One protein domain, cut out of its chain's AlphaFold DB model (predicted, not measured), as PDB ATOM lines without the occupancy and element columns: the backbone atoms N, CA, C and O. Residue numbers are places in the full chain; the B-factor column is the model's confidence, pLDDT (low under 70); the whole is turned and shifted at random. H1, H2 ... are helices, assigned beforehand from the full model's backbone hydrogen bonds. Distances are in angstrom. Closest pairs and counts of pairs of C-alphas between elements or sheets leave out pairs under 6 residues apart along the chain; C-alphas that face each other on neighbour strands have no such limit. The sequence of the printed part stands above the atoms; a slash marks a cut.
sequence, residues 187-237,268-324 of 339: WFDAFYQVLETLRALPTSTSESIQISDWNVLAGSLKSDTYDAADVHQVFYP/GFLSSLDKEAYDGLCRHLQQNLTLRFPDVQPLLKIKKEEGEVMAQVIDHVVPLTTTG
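What this domain is: This is residues 187 to 237 and 268 to 324 of the 339 residues of an uncharacterized protein of Fusarium oxysporum f. sp. raphani 54005 (UniProt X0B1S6). A small body of short helices, H1 to H5, has one long arm, H7, which sticks out from it with residues 308 to 324 and makes much of the length. In the body H2, H5, H4 and H3 meet one after another, and the link from H5 runs back between H1 and H3 to the small H6, which leads into the arm. The printed part has 108 residues with seven named helices, H1 to H7 in chain order, and no named strand: all helix. It is loose, with a radius of gyration of the C-alphas of 17.5 A, and spans 56 by 26 by 24 A.

How they stand to each other: Start at H1, residues 187 to 200: it is close to but not clearly touching H2, residues 203 to 208, the closest C-alphas being Leu 198 and Ser 206, 5.5 A apart. Next, H3, residues 211 to 220, and H4, residues 228 to 235, form a helical hairpin at 33 degrees, a shallow tilt only just short of steep; their closest C-alphas, Ser 220 and Val 234, are 6.8 A apart. H5, residues 275 to 287, touches H4 with residues 282 to 287 alone, opposite ways at a shallow tilt of 27 degrees; look at the C-alphas of Ala 228 and Gln 286, the closest, 4.7 A apart. With residues 277 to 281 alone H5 only just touches H2, with 3 pairs of C-alphas within 8 A, the closest those of Ser 204 and Ala 277 at 7.1 A. H6, residues 297 to 301, touches no helix, and nor does H7, residues 304 to 324. Each O i to N i+4 pair is within hydrogen-bond range in H1, H3, H4, H5 and H6, against 1 of 2 in H2 and 15 of 17 in H7.

Where its parts are: Find C-alpha 187 at (168.519, 172.789, 196.547); from there H1 runs 20.3 A. H5 covers 18.5 A. H7 runs 30.4 A from C-alpha 304 at (154.830, 168.334, 191.656) to C-alpha 324 at (174.741, 148.699, 203.620).

The domain as a whole: Residues 238 to 267 are cut out, and C-alphas 237 and 268 are 12.4 A apart. Of the links printed whole, none is long. Confidence is under 70 at residues 222 to 225 and 318 to 324.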
ATOM      1  N   TRP A 187     169.000 171.495 197.032       85.25
ATOM      2  CA  TRP A 187     168.519 172.789 196.547       85.25
ATOM      3  C   TRP A 187     169.441 173.937 196.953       85.25
ATOM      4  O   TRP A 187     169.691 174.843 196.158       85.25
ATOM      5  N   PHE A 188     169.950 173.911 198.182       89.50
ATOM      6  CA  PHE A 188     170.827 174.945 198.711       89.50
ATOM      7  C   PHE A 188     172.161 174.986 197.979       89.50
ATOM      8  O   PHE A 188     172.630 176.090 197.707       89.50
ATOM      9  N   ASP A 189     172.713 173.841 197.591       87.62
ATOM     10  CA  ASP A 189     173.931 173.771 196.785       87.62
ATOM     11  C   ASP A 189     173.719 174.394 195.402       87.62
ATOM     12  O   ASP A 189     174.520 175.222 194.964       87.62
ATOM     13  N   ALA A 190     172.596 174.088 194.742       85.75
ATOM     14  CA  ALA A 190     172.251 174.695 193.457       85.75
ATOM     15  C   ALA A 190     172.087 176.223 193.567       85.75
ATOM     16  O   ALA A 190     172.649 176.975 192.766       85.75
ATOM     17  N   PHE A 191     171.366 176.709 194.586       88.06
ATOM     18  CA  PHE A 191     171.230 178.148 194.837       88.06
ATOM     19  C   PHE A 191     172.567 178.809 195.147       88.06
ATOM     20  O   PHE A 191     172.828 179.919 194.685       88.06
ATOM     21  N   TYR A 192     173.401 178.146 195.944       90.00
ATOM     22  CA  TYR A 192     174.694 178.667 196.350       90.00
ATOM     23  C   TYR A 192     175.609 178.860 195.145       90.00
ATOM     24  O   TYR A 192     176.157 179.944 194.988       90.00
ATOM     25  N   GLN A 193     175.693 177.874 194.249       88.38
ATOM     26  CA  GLN A 193     176.492 177.993 193.028       88.38
ATOM     27  C   GLN A 193     176.065 179.197 192.179       88.38
ATOM     28  O   GLN A 193     176.909 179.984 191.767       88.38
ATOM     29  N   VAL A 194     174.758 179.402 191.984       89.81
ATOM     30  CA  VAL A 194     174.254 180.572 191.245       89.81
ATOM     31  C   VAL A 194     174.621 181.882 191.947       89.81
ATOM     32  O   VAL A 194     175.051 182.832 191.296       89.81
ATOM     33  N   LEU A 195     174.473 181.945 193.272       91.12
ATOM     34  CA  LEU A 195     174.801 183.138 194.054       91.12
ATOM     35  C   LEU A 195     176.297 183.464 194.037       91.12
ATOM     36  O   LEU A 195     176.650 184.641 193.990       91.12
ATOM     37  N   GLU A 196     177.166 182.455 194.075       90.94
ATOM     38  CA  GLU A 196     178.615 182.648 193.972       90.94
ATOM     39  C   GLU A 196     179.019 183.098 192.567       90.94
ATOM     40  O   GLU A 196     179.791 184.046 192.434       90.94
ATOM     41  N   THR A 197     178.421 182.524 191.519       88.88
ATOM     42  CA  THR A 197     178.642 183.004 190.150       88.88
ATOM     43  C   THR A 197     178.198 184.456 190.005       88.88
ATOM     44  O   THR A 197     178.972 185.270 189.515       88.88
ATOM     45  N   LEU A 198     177.006 184.824 190.491       89.69
ATOM     46  CA  LEU A 198     176.528 186.212 190.467       89.69
ATOM     47  C   LEU A 198     177.451 187.166 191.235       89.69
ATOM     48  O   LEU A 198     177.661 188.290 190.787       89.69
ATOM     49  N   ARG A 199     178.018 186.725 192.364       89.19
ATOM     50  CA  ARG A 199     178.978 187.505 193.161       89.19
ATOM     51  C   ARG A 199     180.301 187.729 192.424       89.19
ATOM     52  O   ARG A 199     180.945 188.749 192.646       89.19
ATOM     53  N   ALA A 200     180.710 186.784 191.582       88.31
ATOM     54  CA  ALA A 200     181.928 186.883 190.784       88.31
ATOM     55  C   ALA A 200     181.757 187.722 189.503       88.31
ATOM     56  O   ALA A 200     182.752 188.029 188.842       88.31
ATOM     57  N   LEU A 201     180.524 188.090 189.132       88.06
ATOM     58  CA  LEU A 201     180.260 188.987 188.007       88.06
ATOM     59  C   LEU A 201     180.492 190.458 188.395       88.06
ATOM     60  O   LEU A 201     180.322 190.828 189.557       88.06
ATOM     61  N   PRO A 202     180.807 191.333 187.423       86.88
ATOM     62  CA  PRO A 202     180.806 192.777 187.635       86.88
ATOM     63  C   PRO A 202     179.468 193.277 188.204       86.88
ATOM     64  O   PRO A 202     178.399 192.837 187.765       86.88
ATOM     65  N   THR A 203     179.518 194.241 189.130       84.00
ATOM     66  CA  THR A 203     178.349 194.736 189.882       84.00
ATOM     67  C   THR A 203     177.194 195.151 188.970       84.00
ATOM     68  O   THR A 203     176.070 194.688 189.157       84.00
ATOM     69  N   SER A 204     177.489 195.913 187.911       81.88
ATOM     70  CA  SER A 204     176.506 196.371 186.915       81.88
ATOM     71  C   SER A 204     175.729 195.226 186.259       81.88
ATOM     72  O   SER A 204     174.534 195.345 185.982       81.88
ATOM     73  N   THR A 205     176.388 194.086 186.044       81.50
ATOM     74  CA  THR A 205     175.765 192.876 185.499       81.50
ATOM     75  C   THR A 205     174.952 192.159 186.568       81.50
ATOM     76  O   THR A 205     173.791 191.832 186.335       81.50
ATOM     77  N   SER A 206     175.525 191.951 187.755       83.00
ATOM     78  CA  SER A 206     174.866 191.220 188.846       83.00
ATOM     79  C   SER A 206     173.535 191.850 189.296       83.00
ATOM     80  O   SER A 206     172.619 191.138 189.708       83.00
ATOM     81  N   GLU A 207     173.406 193.175 189.182       84.50
ATOM     82  CA  GLU A 207     172.220 193.930 189.602       84.50
ATOM     83  C   GLU A 207     171.134 194.028 188.527       84.50
ATOM     84  O   GLU A 207     169.971 194.280 188.855       84.50
ATOM     85  N   SER A 208     171.493 193.836 187.257       84.62
ATOM     86  CA  SER A 208     170.594 194.066 186.120       84.62
ATOM     87  C   SER A 208     170.263 192.804 185.323       84.62
ATOM     88  O   SER A 208     169.345 192.833 184.504       84.62
ATOM     89  N   ILE A 209     170.958 191.693 185.582       88.12
ATOM     90  CA  ILE A 209     170.770 190.437 184.858       88.12
ATOM     91  C   ILE A 209     169.335 189.922 184.993       88.12
ATOM     92  O   ILE A 209     168.787 189.824 186.099       88.12
ATOM     93  N   GLN A 210     168.732 189.589 183.853       88.38
ATOM     94  CA  GLN A 210     167.412 188.974 183.785       88.38
ATOM     95  C   GLN A 210     167.517 187.453 183.637       88.38
ATOM     96  O   GLN A 210     168.551 186.900 183.260       88.38
ATOM     97  N   ILE A 211     166.412 186.751 183.900       87.50
ATOM     98  CA  ILE A 211     166.341 185.292 183.738       87.50
ATOM     99  C   ILE A 211     166.602 184.844 182.291       87.50
ATOM    100  O   ILE A 211     167.201 183.795 182.073       87.50
ATOM    101  N   SER A 212     166.189 185.634 181.296       87.81
ATOM    102  CA  SER A 212     166.467 185.383 179.877       87.81
ATOM    103  C   SER A 212     167.964 185.384 179.590       87.81
ATOM    104  O   SER A 212     168.461 184.466 178.942       87.81
ATOM    105  N   ASP A 213     168.686 186.369 180.123       88.06
ATOM    106  CA  ASP A 213     170.134 186.488 179.968       88.06
ATOM    107  C   ASP A 213     170.859 185.344 180.674       88.06
ATOM    108  O   ASP A 213     171.753 184.719 180.100       88.06
ATOM    109  N   TRP A 214     170.423 185.009 181.893       89.44
ATOM    110  CA  TRP A 214     170.965 183.872 182.631       89.44
ATOM    111  C   TRP A 214     170.782 182.561 181.865       89.44
ATOM    112  O   TRP A 214     171.710 181.770 181.775       89.44
ATOM    113  N   ASN A 215     169.614 182.343 181.256       88.38
ATOM    114  CA  ASN A 215     169.350 181.146 180.457       88.38
ATOM    115  C   ASN A 215     170.222 181.070 179.198       88.38
ATOM    116  O   ASN A 215     170.545 179.972 178.756       88.38
ATOM    117  N   VAL A 216     170.601 182.206 178.604       87.50
ATOM    118  CA  VAL A 216     171.548 182.228 177.481       87.50
ATOM    119  C   VAL A 216     172.945 181.838 177.964       87.50
ATOM    120  O   VAL A 216     173.573 180.983 177.347       87.50
ATOM    121  N   LEU A 217     173.401 182.392 179.091       87.25
ATOM    122  CA  LEU A 217     174.697 182.049 179.688       87.25
ATOM    123  C   LEU A 217     174.746 180.578 180.118       87.25
ATOM    124  O   LEU A 217     175.601 179.838 179.650       87.25
ATOM    125  N   ALA A 218     173.775 180.127 180.909       87.06
ATOM    126  CA  ALA A 218     173.629 178.731 181.313       87.06
ATOM    127  C   ALA A 218     173.351 177.802 180.126       87.06
ATOM    128  O   ALA A 218     173.596 176.611 180.209       87.06
ATOM    129  N   GLY A 219     172.808 178.321 179.024       84.50
ATOM    130  CA  GLY A 219     172.504 177.583 177.805       84.50
ATOM    131  C   GLY A 219     173.736 177.314 176.944       84.50
ATOM    132  O   GLY A 219     173.891 176.221 176.401       84.50
ATOM    133  N   SER A 220     174.583 178.330 176.808       81.44
ATOM    134  CA  SER A 220     175.742 178.335 175.917       81.44
ATOM    135  C   SER A 220     177.053 177.985 176.622       81.44
ATOM    136  O   SER A 220     177.939 177.436 175.984       81.44
ATOM    137  N   LEU A 221     177.162 178.232 177.929       82.25
ATOM    138  CA  LEU A 221     178.343 177.943 178.753       82.25
ATOM    139  C   LEU A 221     178.089 176.730 179.668       82.25
ATOM    140  O   LEU A 221     178.396 176.750 180.856       82.25
ATOM    141  N   LYS A 222     177.462 175.679 179.115       69.19
ATOM    142  CA  LYS A 222     177.097 174.447 179.845       69.19
ATOM    143  C   LYS A 222     178.275 173.541 180.161       69.19
ATOM    144  O   LYS A 222     178.177 172.737 181.083       69.19
ATOM    145  N   SER A 223     179.314 173.583 179.332       64.38
ATOM    146  CA  SER A 223     180.425 172.647 179.454       64.38
ATOM    147  C   SER A 223     181.344 173.070 180.592       64.38
ATOM    148  O   SER A 223     181.658 174.250 180.723       64.38
ATOM    149  N   ASP A 224     181.866 172.095 181.332       66.81
ATOM    150  CA  ASP A 224     182.938 172.287 182.321       66.81
ATOM    151  C   ASP A 224     184.249 172.813 181.687       66.81
ATOM    152  O   ASP A 224     185.227 173.063 182.389       66.81
ATOM    153  N   THR A 225     184.272 172.971 180.360       67.88
ATOM    154  CA  THR A 225     185.436 173.320 179.540       67.88
ATOM    155  C   THR A 225     185.088 174.299 178.408       67.88
ATOM    156  O   THR A 225     185.533 174.097 177.278       67.88
ATOM    157  N   TYR A 226     184.238 175.303 178.648       81.38
ATOM    158  CA  TYR A 226     184.015 176.340 177.631       81.38
ATOM    159  C   TYR A 226     185.275 177.203 177.456       81.38
ATOM    160  O   TYR A 226     186.011 177.449 178.416       81.38
ATOM    161  N   ASP A 227     185.532 177.660 176.233       83.44
ATOM    162  CA  ASP A 227     186.709 178.465 175.910       83.44
ATOM    163  C   ASP A 227     186.375 179.954 175.675       83.44
ATOM    164  O   ASP A 227     185.226 180.406 175.713       83.44
ATOM    165  N   ALA A 228     187.409 180.770 175.455       83.50
ATOM    166  CA  ALA A 228     187.231 182.200 175.211       83.50
ATOM    167  C   ALA A 228     186.499 182.506 173.887       83.50
ATOM    168  O   ALA A 228     185.936 183.602 173.742       83.50
ATOM    169  N   ALA A 229     186.507 181.575 172.926       82.88
ATOM    170  CA  ALA A 229     185.792 181.700 171.663       82.88
ATOM    171  C   ALA A 229     184.296 181.415 171.848       82.88
ATOM    172  O   ALA A 229     183.484 182.167 171.303       82.88
ATOM    173  N   ASP A 230     183.937 180.440 172.686       83.44
ATOM    174  CA  ASP A 230     182.561 180.160 173.103       83.44
ATOM    175  C   ASP A 230     181.946 181.393 173.773       83.44
ATOM    176  O   ASP A 230     180.877 181.866 173.376       83.44
ATOM    177  N   VAL A 231     182.665 181.996 174.733       84.38
ATOM    178  CA  VAL A 231     182.242 183.252 175.378       84.38
ATOM    179  C   VAL A 231     182.060 184.354 174.337       84.38
ATOM    180  O   VAL A 231     181.037 185.037 174.326       84.38
ATOM    181  N   HIS A 232     183.013 184.522 173.417       85.06
ATOM    182  CA  HIS A 232     182.905 185.560 172.395       85.06
ATOM    183  C   HIS A 232     181.687 185.355 171.485       85.06
ATOM    184  O   HIS A 232     180.986 186.317 171.174       85.06
ATOM    185  N   GLN A 233     181.396 184.111 171.102       85.81
ATOM    186  CA  GLN A 233     180.261 183.761 170.251       85.81
ATOM    187  C   GLN A 233     178.912 184.036 170.928       85.81
ATOM    188  O   GLN A 233     177.944 184.391 170.248       85.81
ATOM    189  N   VAL A 234     178.835 183.915 172.258       86.19
ATOM    190  CA  VAL A 234     177.626 184.250 173.025       86.19
ATOM    191  C   VAL A 234     177.312 185.743 172.961       86.19
ATOM    192  O   VAL A 234     176.142 186.103 172.818       86.19
ATOM    193  N   PHE A 235     178.333 186.598 173.057       86.56
ATOM    194  CA  PHE A 235     178.180 188.057 173.079       86.56
ATOM    195  C   PHE A 235     178.066 188.644 171.665       86.56
ATOM    196  O   PHE A 235     177.236 189.518 171.398       86.56
ATOM    197  N   TYR A 236     178.855 188.114 170.735       86.31
ATOM    198  CA  TYR A 236     178.922 188.566 169.353       86.31
ATOM    199  C   TYR A 236     178.768 187.380 168.400       86.31
ATOM    200  O   TYR A 236     179.757 186.835 167.896       86.31
ATOM    201  N   PRO A 237     177.525 186.954 168.126       83.19
ATOM    202  CA  PRO A 237     177.297 185.926 167.130       83.19
ATOM    203  C   PRO A 237     177.786 186.433 165.769       83.19
ATOM    204  O   PRO A 237     177.450 187.540 165.342       83.19
ATOM    205  N   GLY A 268     168.809 191.693 172.139       76.75
ATOM    206  CA  GLY A 268     168.039 191.351 173.339       76.75
ATOM    207  C   GLY A 268     168.829 190.749 174.508       76.75
ATOM    208  O   GLY A 268     168.216 190.460 175.528       76.75
ATOM    209  N   PHE A 269     170.152 190.581 174.398       83.94
ATOM    210  CA  PHE A 269     170.985 190.016 175.468       83.94
ATOM    211  C   PHE A 269     171.639 191.118 176.314       83.94
ATOM    212  O   PHE A 269     172.359 191.974 175.781       83.94
ATOM    213  N   LEU A 270     171.399 191.079 177.628       83.44
ATOM    214  CA  LEU A 270     171.877 192.018 178.651       83.44
ATOM    215  C   LEU A 270     171.537 193.481 178.348       83.44
ATOM    216  O   LEU A 270     172.347 194.367 178.611       83.44
ATOM    217  N   SER A 271     170.389 193.749 177.717       82.19
ATOM    218  CA  SER A 271     170.024 195.054 177.127       82.19
ATOM    219  C   SER A 271     170.111 196.246 178.090       82.19
ATOM    220  O   SER A 271     170.283 197.373 177.634       82.19
ATOM    221  N   SER A 272     170.042 195.993 179.397       83.62
ATOM    222  CA  SER A 272     170.256 196.959 180.478       83.62
ATOM    223  C   SER A 272     171.694 197.480 180.592       83.62
ATOM    224  O   SER A 272     171.897 198.556 181.146       83.62
ATOM    225  N   LEU A 273     172.687 196.734 180.101       84.00
ATOM    226  CA  LEU A 273     174.094 197.122 180.141       84.00
ATOM    227  C   LEU A 273     174.438 198.083 179.007       84.00
ATOM    228  O   LEU A 273     174.102 197.847 177.837       84.00
ATOM    229  N   ASP A 274     175.191 199.119 179.364       85.69
ATOM    230  CA  ASP A 274     175.868 199.978 178.406       85.69
ATOM    231  C   ASP A 274     176.951 199.202 177.637       85.69
ATOM    232  O   ASP A 274     177.269 198.040 177.911       85.69
ATOM    233  N   LYS A 275     177.496 199.836 176.601       84.94
ATOM    234  CA  LYS A 275     178.473 199.183 175.728       84.94
ATOM    235  C   LYS A 275     179.753 198.809 176.485       84.94
ATOM    236  O   LYS A 275     180.292 197.729 176.268       84.94
ATOM    237  N   GLU A 276     180.221 199.676 177.377       85.94
ATOM    238  CA  GLU A 276     181.465 199.465 178.118       85.94
ATOM    239  C   GLU A 276     181.346 198.327 179.136       85.94
ATOM    240  O   GLU A 276     182.231 197.469 179.185       85.94
ATOM    241  N   ALA A 277     180.245 198.253 179.895       85.00
ATOM    242  CA  ALA A 277     179.998 197.146 180.813       85.00
ATOM    243  C   ALA A 277     179.749 195.833 180.066       85.00
ATOM    244  O   ALA A 277     180.191 194.783 180.528       85.00
ATOM    245  N   TYR A 278     179.090 195.875 178.904       87.62
ATOM    246  CA  TYR A 278     178.868 194.692 178.072       87.62
ATOM    247  C   TYR A 278     180.186 194.106 177.537       87.62
ATOM    248  O   TYR A 278     180.463 192.915 177.716       87.62
ATOM    249  N   ASP A 279     181.033 194.947 176.940       85.19
ATOM    250  CA  ASP A 279     182.348 194.550 176.428       85.19
ATOM    251  C   ASP A 279     183.293 194.156 177.588       85.19
ATOM    252  O   ASP A 279     184.129 193.254 177.461       85.19
ATOM    253  N   GLY A 280     183.162 194.820 178.743       85.69
ATOM    254  CA  GLY A 280     183.876 194.504 179.981       85.69
ATOM    255  C   GLY A 280     183.514 193.135 180.549       85.69
ATOM    256  O   GLY A 280     184.409 192.373 180.908       85.69
ATOM    257  N   LEU A 281     182.227 192.783 180.560       86.56
ATOM    258  CA  LEU A 281     181.755 191.467 180.981       86.56
ATOM    259  C   LEU A 281     182.286 190.360 180.065       86.56
ATOM    260  O   LEU A 281     182.747 189.336 180.561       86.56
ATOM    261  N   CYS A 282     182.273 190.572 178.745       86.31
ATOM    262  CA  CYS A 282     182.830 189.609 177.793       86.31
ATOM    263  C   CYS A 282     184.309 189.318 178.101       86.31
ATOM    264  O   CYS A 282     184.690 188.159 178.265       86.31
ATOM    265  N   ARG A 283     185.126 190.364 178.296       86.88
ATOM    266  CA  ARG A 283     186.538 190.215 178.692       86.88
ATOM    267  C   ARG A 283     186.699 189.524 180.045       86.88
ATOM    268  O   ARG A 283     187.558 188.658 180.180       86.88
ATOM    269  N   HIS A 284     185.869 189.876 181.026       86.88
ATOM    270  CA  HIS A 284     185.895 189.268 182.359       86.88
ATOM    271  C   HIS A 284     185.625 187.763 182.309       86.88
ATOM    272  O   HIS A 284     186.322 186.992 182.961       86.88
ATOM    273  N   LEU A 285     184.650 187.330 181.507       86.50
ATOM    274  CA  LEU A 285     184.328 185.912 181.337       86.50
ATOM    275  C   LEU A 285     185.398 185.162 180.539       86.50
ATOM    276  O   LEU A 285     185.704 184.024 180.872       86.50
ATOM    277  N   GLN A 286     186.013 185.800 179.540       86.06
ATOM    278  CA  GLN A 286     187.153 185.224 178.813       86.06
ATOM    279  C   GLN A 286     188.385 185.025 179.705       86.06
ATOM    280  O   GLN A 286     189.169 184.110 179.469       86.06
ATOM    281  N   GLN A 287     188.564 185.870 180.724       85.75
ATOM    282  CA  GLN A 287     189.635 185.744 181.716       85.75
ATOM    283  C   GLN A 287     189.298 184.728 182.818       85.75
ATOM    284  O   GLN A 287     190.199 184.091 183.355       85.75
ATOM    285  N   ASN A 288     188.011 184.554 183.131       82.81
ATOM    286  CA  ASN A 288     187.518 183.675 184.192       82.81
ATOM    287  C   ASN A 288     186.681 182.522 183.615       82.81
ATOM    288  O   ASN A 288     185.470 182.434 183.831       82.81
ATOM    289  N   LEU A 289     187.344 181.606 182.903       81.81
ATOM    290  CA  LEU A 289     186.720 180.415 182.299       81.81
ATOM    291  C   LEU A 289     186.273 179.355 183.328       81.81
ATOM    292  O   LEU A 289     185.693 178.339 182.972       81.81
ATOM    293  N   THR A 290     186.542 179.572 184.618       80.12
ATOM    294  CA  THR A 290     186.148 178.665 185.706       80.12
ATOM    295  C   THR A 290     184.727 178.912 186.217       80.12
ATOM    296  O   THR A 290     184.252 178.174 187.082       80.12
ATOM    297  N   LEU A 291     184.056 179.972 185.752       82.50
ATOM    298  CA  LEU A 291     182.724 180.341 186.222       82.50
ATOM    299  C   LEU A 291     181.666 179.407 185.645       82.50
ATOM    300  O   LEU A 291     181.446 179.344 184.443       82.50
ATOM    301  N   ARG A 292     180.947 178.710 186.521       83.69
ATOM    302  CA  ARG A 292     179.845 177.845 186.104       83.69
ATOM    303  C   ARG A 292     178.545 178.628 186.101       83.69
ATOM    304  O   ARG A 292     178.285 179.407 187.018       83.69
ATOM    305  N   PHE A 293     177.698 178.374 185.114       83.81
ATOM    306  CA  PHE A 293     176.353 178.940 185.038       83.81
ATOM    307  C   PHE A 293     175.324 177.818 185.209       83.81
ATOM    308  O   PHE A 293     174.855 177.271 184.211       83.81
ATOM    309  N   PRO A 294     174.980 177.435 186.458       83.50
ATOM    310  CA  PRO A 294     173.973 176.413 186.697       83.50
ATOM    311  C   PRO A 294     172.647 176.773 186.032       83.50
ATOM    312  O   PRO A 294     172.170 177.914 186.122       83.50
ATOM    313  N   ASP A 295     172.030 175.784 185.392       81.56
ATOM    314  CA  ASP A 295     170.694 175.952 184.841       81.56
ATOM    315  C   ASP A 295     169.674 176.018 185.985       81.56
ATOM    316  O   ASP A 295     169.470 175.067 186.739       81.56
ATOM    317  N   VAL A 296     169.025 177.172 186.114       78.62
ATOM    318  CA  VAL A 296     167.977 177.415 187.113       78.62
ATOM    319  C   VAL A 296     166.607 176.925 186.641       78.62
ATOM    320  O   VAL A 296     165.682 176.818 187.446       78.62
ATOM    321  N   GLN A 297     166.434 176.612 185.351       79.44
ATOM    322  CA  GLN A 297     165.144 176.201 184.796       79.44
ATOM    323  C   GLN A 297     164.601 174.906 185.411       79.44
ATOM    324  O   GLN A 297     163.422 174.916 185.776       79.44
ATOM    325  N   PRO A 298     165.388 173.826 185.592       74.38
ATOM    326  CA  PRO A 298     164.907 172.605 186.240       74.38
ATOM    327  C   PRO A 298     164.367 172.880 187.646       74.38
ATOM    328  O   PRO A 298     163.300 172.394 188.016       74.38
ATOM    329  N   LEU A 299     165.042 173.753 188.396       71.06
ATOM    330  CA  LEU A 299     164.637 174.147 189.740       71.06
ATOM    331  C   LEU A 299     163.325 174.947 189.728       71.06
ATOM    332  O   LEU A 299     162.406 174.682 190.504       71.06
ATOM    333  N   LEU A 300     163.198 175.912 188.819       75.00
ATOM    334  CA  LEU A 300     162.008 176.762 188.730       75.00
ATOM    335  C   LEU A 300     160.797 176.019 188.141       75.00
ATOM    336  O   LEU A 300     159.649 176.330 188.476       75.00
ATOM    337  N   LYS A 301     161.027 175.001 187.305       81.12
ATOM    338  CA  LYS A 301     159.984 174.285 186.553       81.12
ATOM    339  C   LYS A 301     159.660 172.882 187.058       81.12
ATOM    340  O   LYS A 301     158.686 172.331 186.564       81.12
ATOM    341  N   ILE A 302     160.342 172.372 188.093       80.50
ATOM    342  CA  ILE A 302     160.075 171.032 188.653       80.50
ATOM    343  C   ILE A 302     158.579 170.771 188.878       80.50
ATOM    344  O   ILE A 302     157.901 171.528 189.584       80.50
ATOM    345  N   LYS A 303     158.024 169.737 188.252       81.62
ATOM    346  CA  LYS A 303     156.613 169.398 188.457       81.62
ATOM    347  C   LYS A 303     156.417 168.828 189.856       81.62
ATOM    348  O   LYS A 303     157.350 168.338 190.487       81.62
ATOM    349  N   LYS A 304     155.178 168.893 190.346       80.94
ATOM    350  CA  LYS A 304     154.830 168.334 191.656       80.94
ATOM    351  C   LYS A 304     155.200 166.845 191.740       80.94
ATOM    352  O   LYS A 304     155.885 166.437 192.666       80.94
ATOM    353  N   GLU A 305     154.810 166.092 190.717       82.19
ATOM    354  CA  GLU A 305     155.069 164.655 190.587       82.19
ATOM    355  C   GLU A 305     156.572 164.336 190.570       82.19
ATOM    356  O   GLU A 305     157.024 163.448 191.281       82.19
ATOM    357  N   GLU A 306     157.369 165.105 189.821       81.38
ATOM    358  CA  GLU A 306     158.826 164.922 189.736       81.38
ATOM    359  C   GLU A 306     159.507 165.127 191.097       81.38
ATOM    360  O   GLU A 306     160.387 164.357 191.478       81.38
ATOM    361  N   GLY A 307     159.080 166.144 191.851       79.50
ATOM    362  CA  GLY A 307     159.609 166.401 193.190       79.50
ATOM    363  C   GLY A 307     159.212 165.337 194.212       79.50
ATOM    364  O   GLY A 307     160.038 164.954 195.039       79.50
ATOM    365  N   GLU A 308     157.984 164.816 194.130       83.19
ATOM    366  CA  GLU A 308     157.523 163.709 194.978       83.19
ATOM    367  C   GLU A 308     158.298 162.421 194.692       83.19
ATOM    368  O   GLU A 308     158.764 161.776 195.631       83.19
ATOM    369  N   VAL A 309     158.508 162.084 193.417       83.75
ATOM    370  CA  VAL A 309     159.331 160.932 193.021       83.75
ATOM    371  C   VAL A 309     160.760 161.092 193.532       83.75
ATOM    372  O   VAL A 309     161.302 160.162 194.119       83.75
ATOM    373  N   MET A 310     161.371 162.268 193.371       81.25
ATOM    374  CA  MET A 310     162.740 162.506 193.837       81.25
ATOM    375  C   MET A 310     162.865 162.375 195.361       81.25
ATOM    376  O   MET A 310     163.813 161.757 195.848       81.25
ATOM    377  N   ALA A 311     161.893 162.904 196.111       81.06
ATOM    378  CA  ALA A 311     161.844 162.762 197.563       81.06
ATOM    379  C   ALA A 311     161.687 161.292 197.980       81.06
ATOM    380  O   ALA A 311     162.420 160.831 198.849       81.06
ATOM    381  N   GLN A 312     160.796 160.541 197.322       82.38
ATOM    382  CA  GLN A 312     160.623 159.109 197.572       82.38
ATOM    383  C   GLN A 312     161.902 158.329 197.271       82.38
ATOM    384  O   GLN A 312     162.337 157.542 198.102       82.38
ATOM    385  N   VAL A 313     162.539 158.559 196.122       81.88
ATOM    386  CA  VAL A 313     163.780 157.866 195.752       81.88
ATOM    387  C   VAL A 313     164.868 158.109 196.794       81.88
ATOM    388  O   VAL A 313     165.490 157.153 197.245       81.88
ATOM    389  N   ILE A 314     165.077 159.354 197.225       77.06
ATOM    390  CA  ILE A 314     166.095 159.663 198.237       77.06
ATOM    391  C   ILE A 314     165.743 159.037 199.589       77.06
ATOM    392  O   ILE A 314     166.618 158.444 200.217       77.06
ATOM    393  N   ASP A 315     164.475 159.077 199.996       76.69
ATOM    394  CA  ASP A 315     164.013 158.432 201.229       76.69
ATOM    395  C   ASP A 315     164.189 156.905 201.204       76.69
ATOM    396  O   ASP A 315     164.377 156.301 202.249       76.69
ATOM    397  N   HIS A 316     164.202 156.265 200.027       73.31
ATOM    398  CA  HIS A 316     164.470 154.826 199.897       73.31
ATOM    399  C   HIS A 316     165.965 154.501 199.749       73.31
ATOM    400  O   HIS A 316     166.428 153.479 200.253       73.31
ATOM    401  N   VAL A 317     166.739 155.354 199.073       71.38
ATOM    402  CA  VAL A 317     168.170 155.125 198.806       71.38
ATOM    403  C   VAL A 317     169.033 155.435 200.030       71.38
ATOM    404  O   VAL A 317     169.981 154.698 200.296       71.38
ATOM    405  N   VAL A 318     168.709 156.476 200.804       62.50
ATOM    406  CA  VAL A 318     169.485 156.870 201.994       62.50
ATOM    407  C   VAL A 318     169.483 155.779 203.079       62.50
ATOM    408  O   VAL A 318     170.557 155.443 203.582       62.50
ATOM    409  N   PRO A 319     168.355 155.127 203.416       59.44
ATOM    410  CA  PRO A 319     168.373 153.977 204.314       59.44
ATOM    411  C   PRO A 319     169.191 152.810 203.764       59.44
ATOM    412  O   PRO A 319     169.868 152.140 204.535       59.44
ATOM    413  N   LEU A 320     169.179 152.579 202.448       51.44
ATOM    414  CA  LEU A 320     169.910 151.489 201.790       51.44
ATOM    415  C   LEU A 320     171.432 151.675 201.851       51.44
ATOM    416  O   LEU A 320     172.160 150.721 202.115       51.44
ATOM    417  N   THR A 321     171.927 152.899 201.667       54.28
ATOM    418  CA  THR A 321     173.362 153.199 201.799       54.28
ATOM    419  C   THR A 321     173.821 153.179 203.257       54.28
ATOM    420  O   THR A 321     174.935 152.744 203.538       54.28
ATOM    421  N   THR A 322     172.950 153.566 204.193       52.34
ATOM    422  CA  THR A 322     173.261 153.554 205.633       52.34
ATOM    423  C   THR A 322     173.223 152.130 206.215       52.34
ATOM    424  O   THR A 322     174.124 151.735 206.948       52.34
ATOM    425  N   THR A 323     172.249 151.301 205.820       50.94
ATOM    426  CA  THR A 323     172.162 149.879 206.226       50.94
ATOM    427  C   THR A 323     173.165 148.970 205.505       50.94
ATOM    428  O   THR A 323     173.564 147.933 206.042       50.94
ATOM    429  N   GLY A 324     173.632 149.359 204.313       46.25
ATOM    430  CA  GLY A 324     174.741 148.699 203.620       46.25
ATOM    431  C   GLY A 324     176.091 148.857 204.332       46.25
ATOM    432  O   GLY A 324     176.925 147.955 204.262       46.25
TER     433      GLY A 324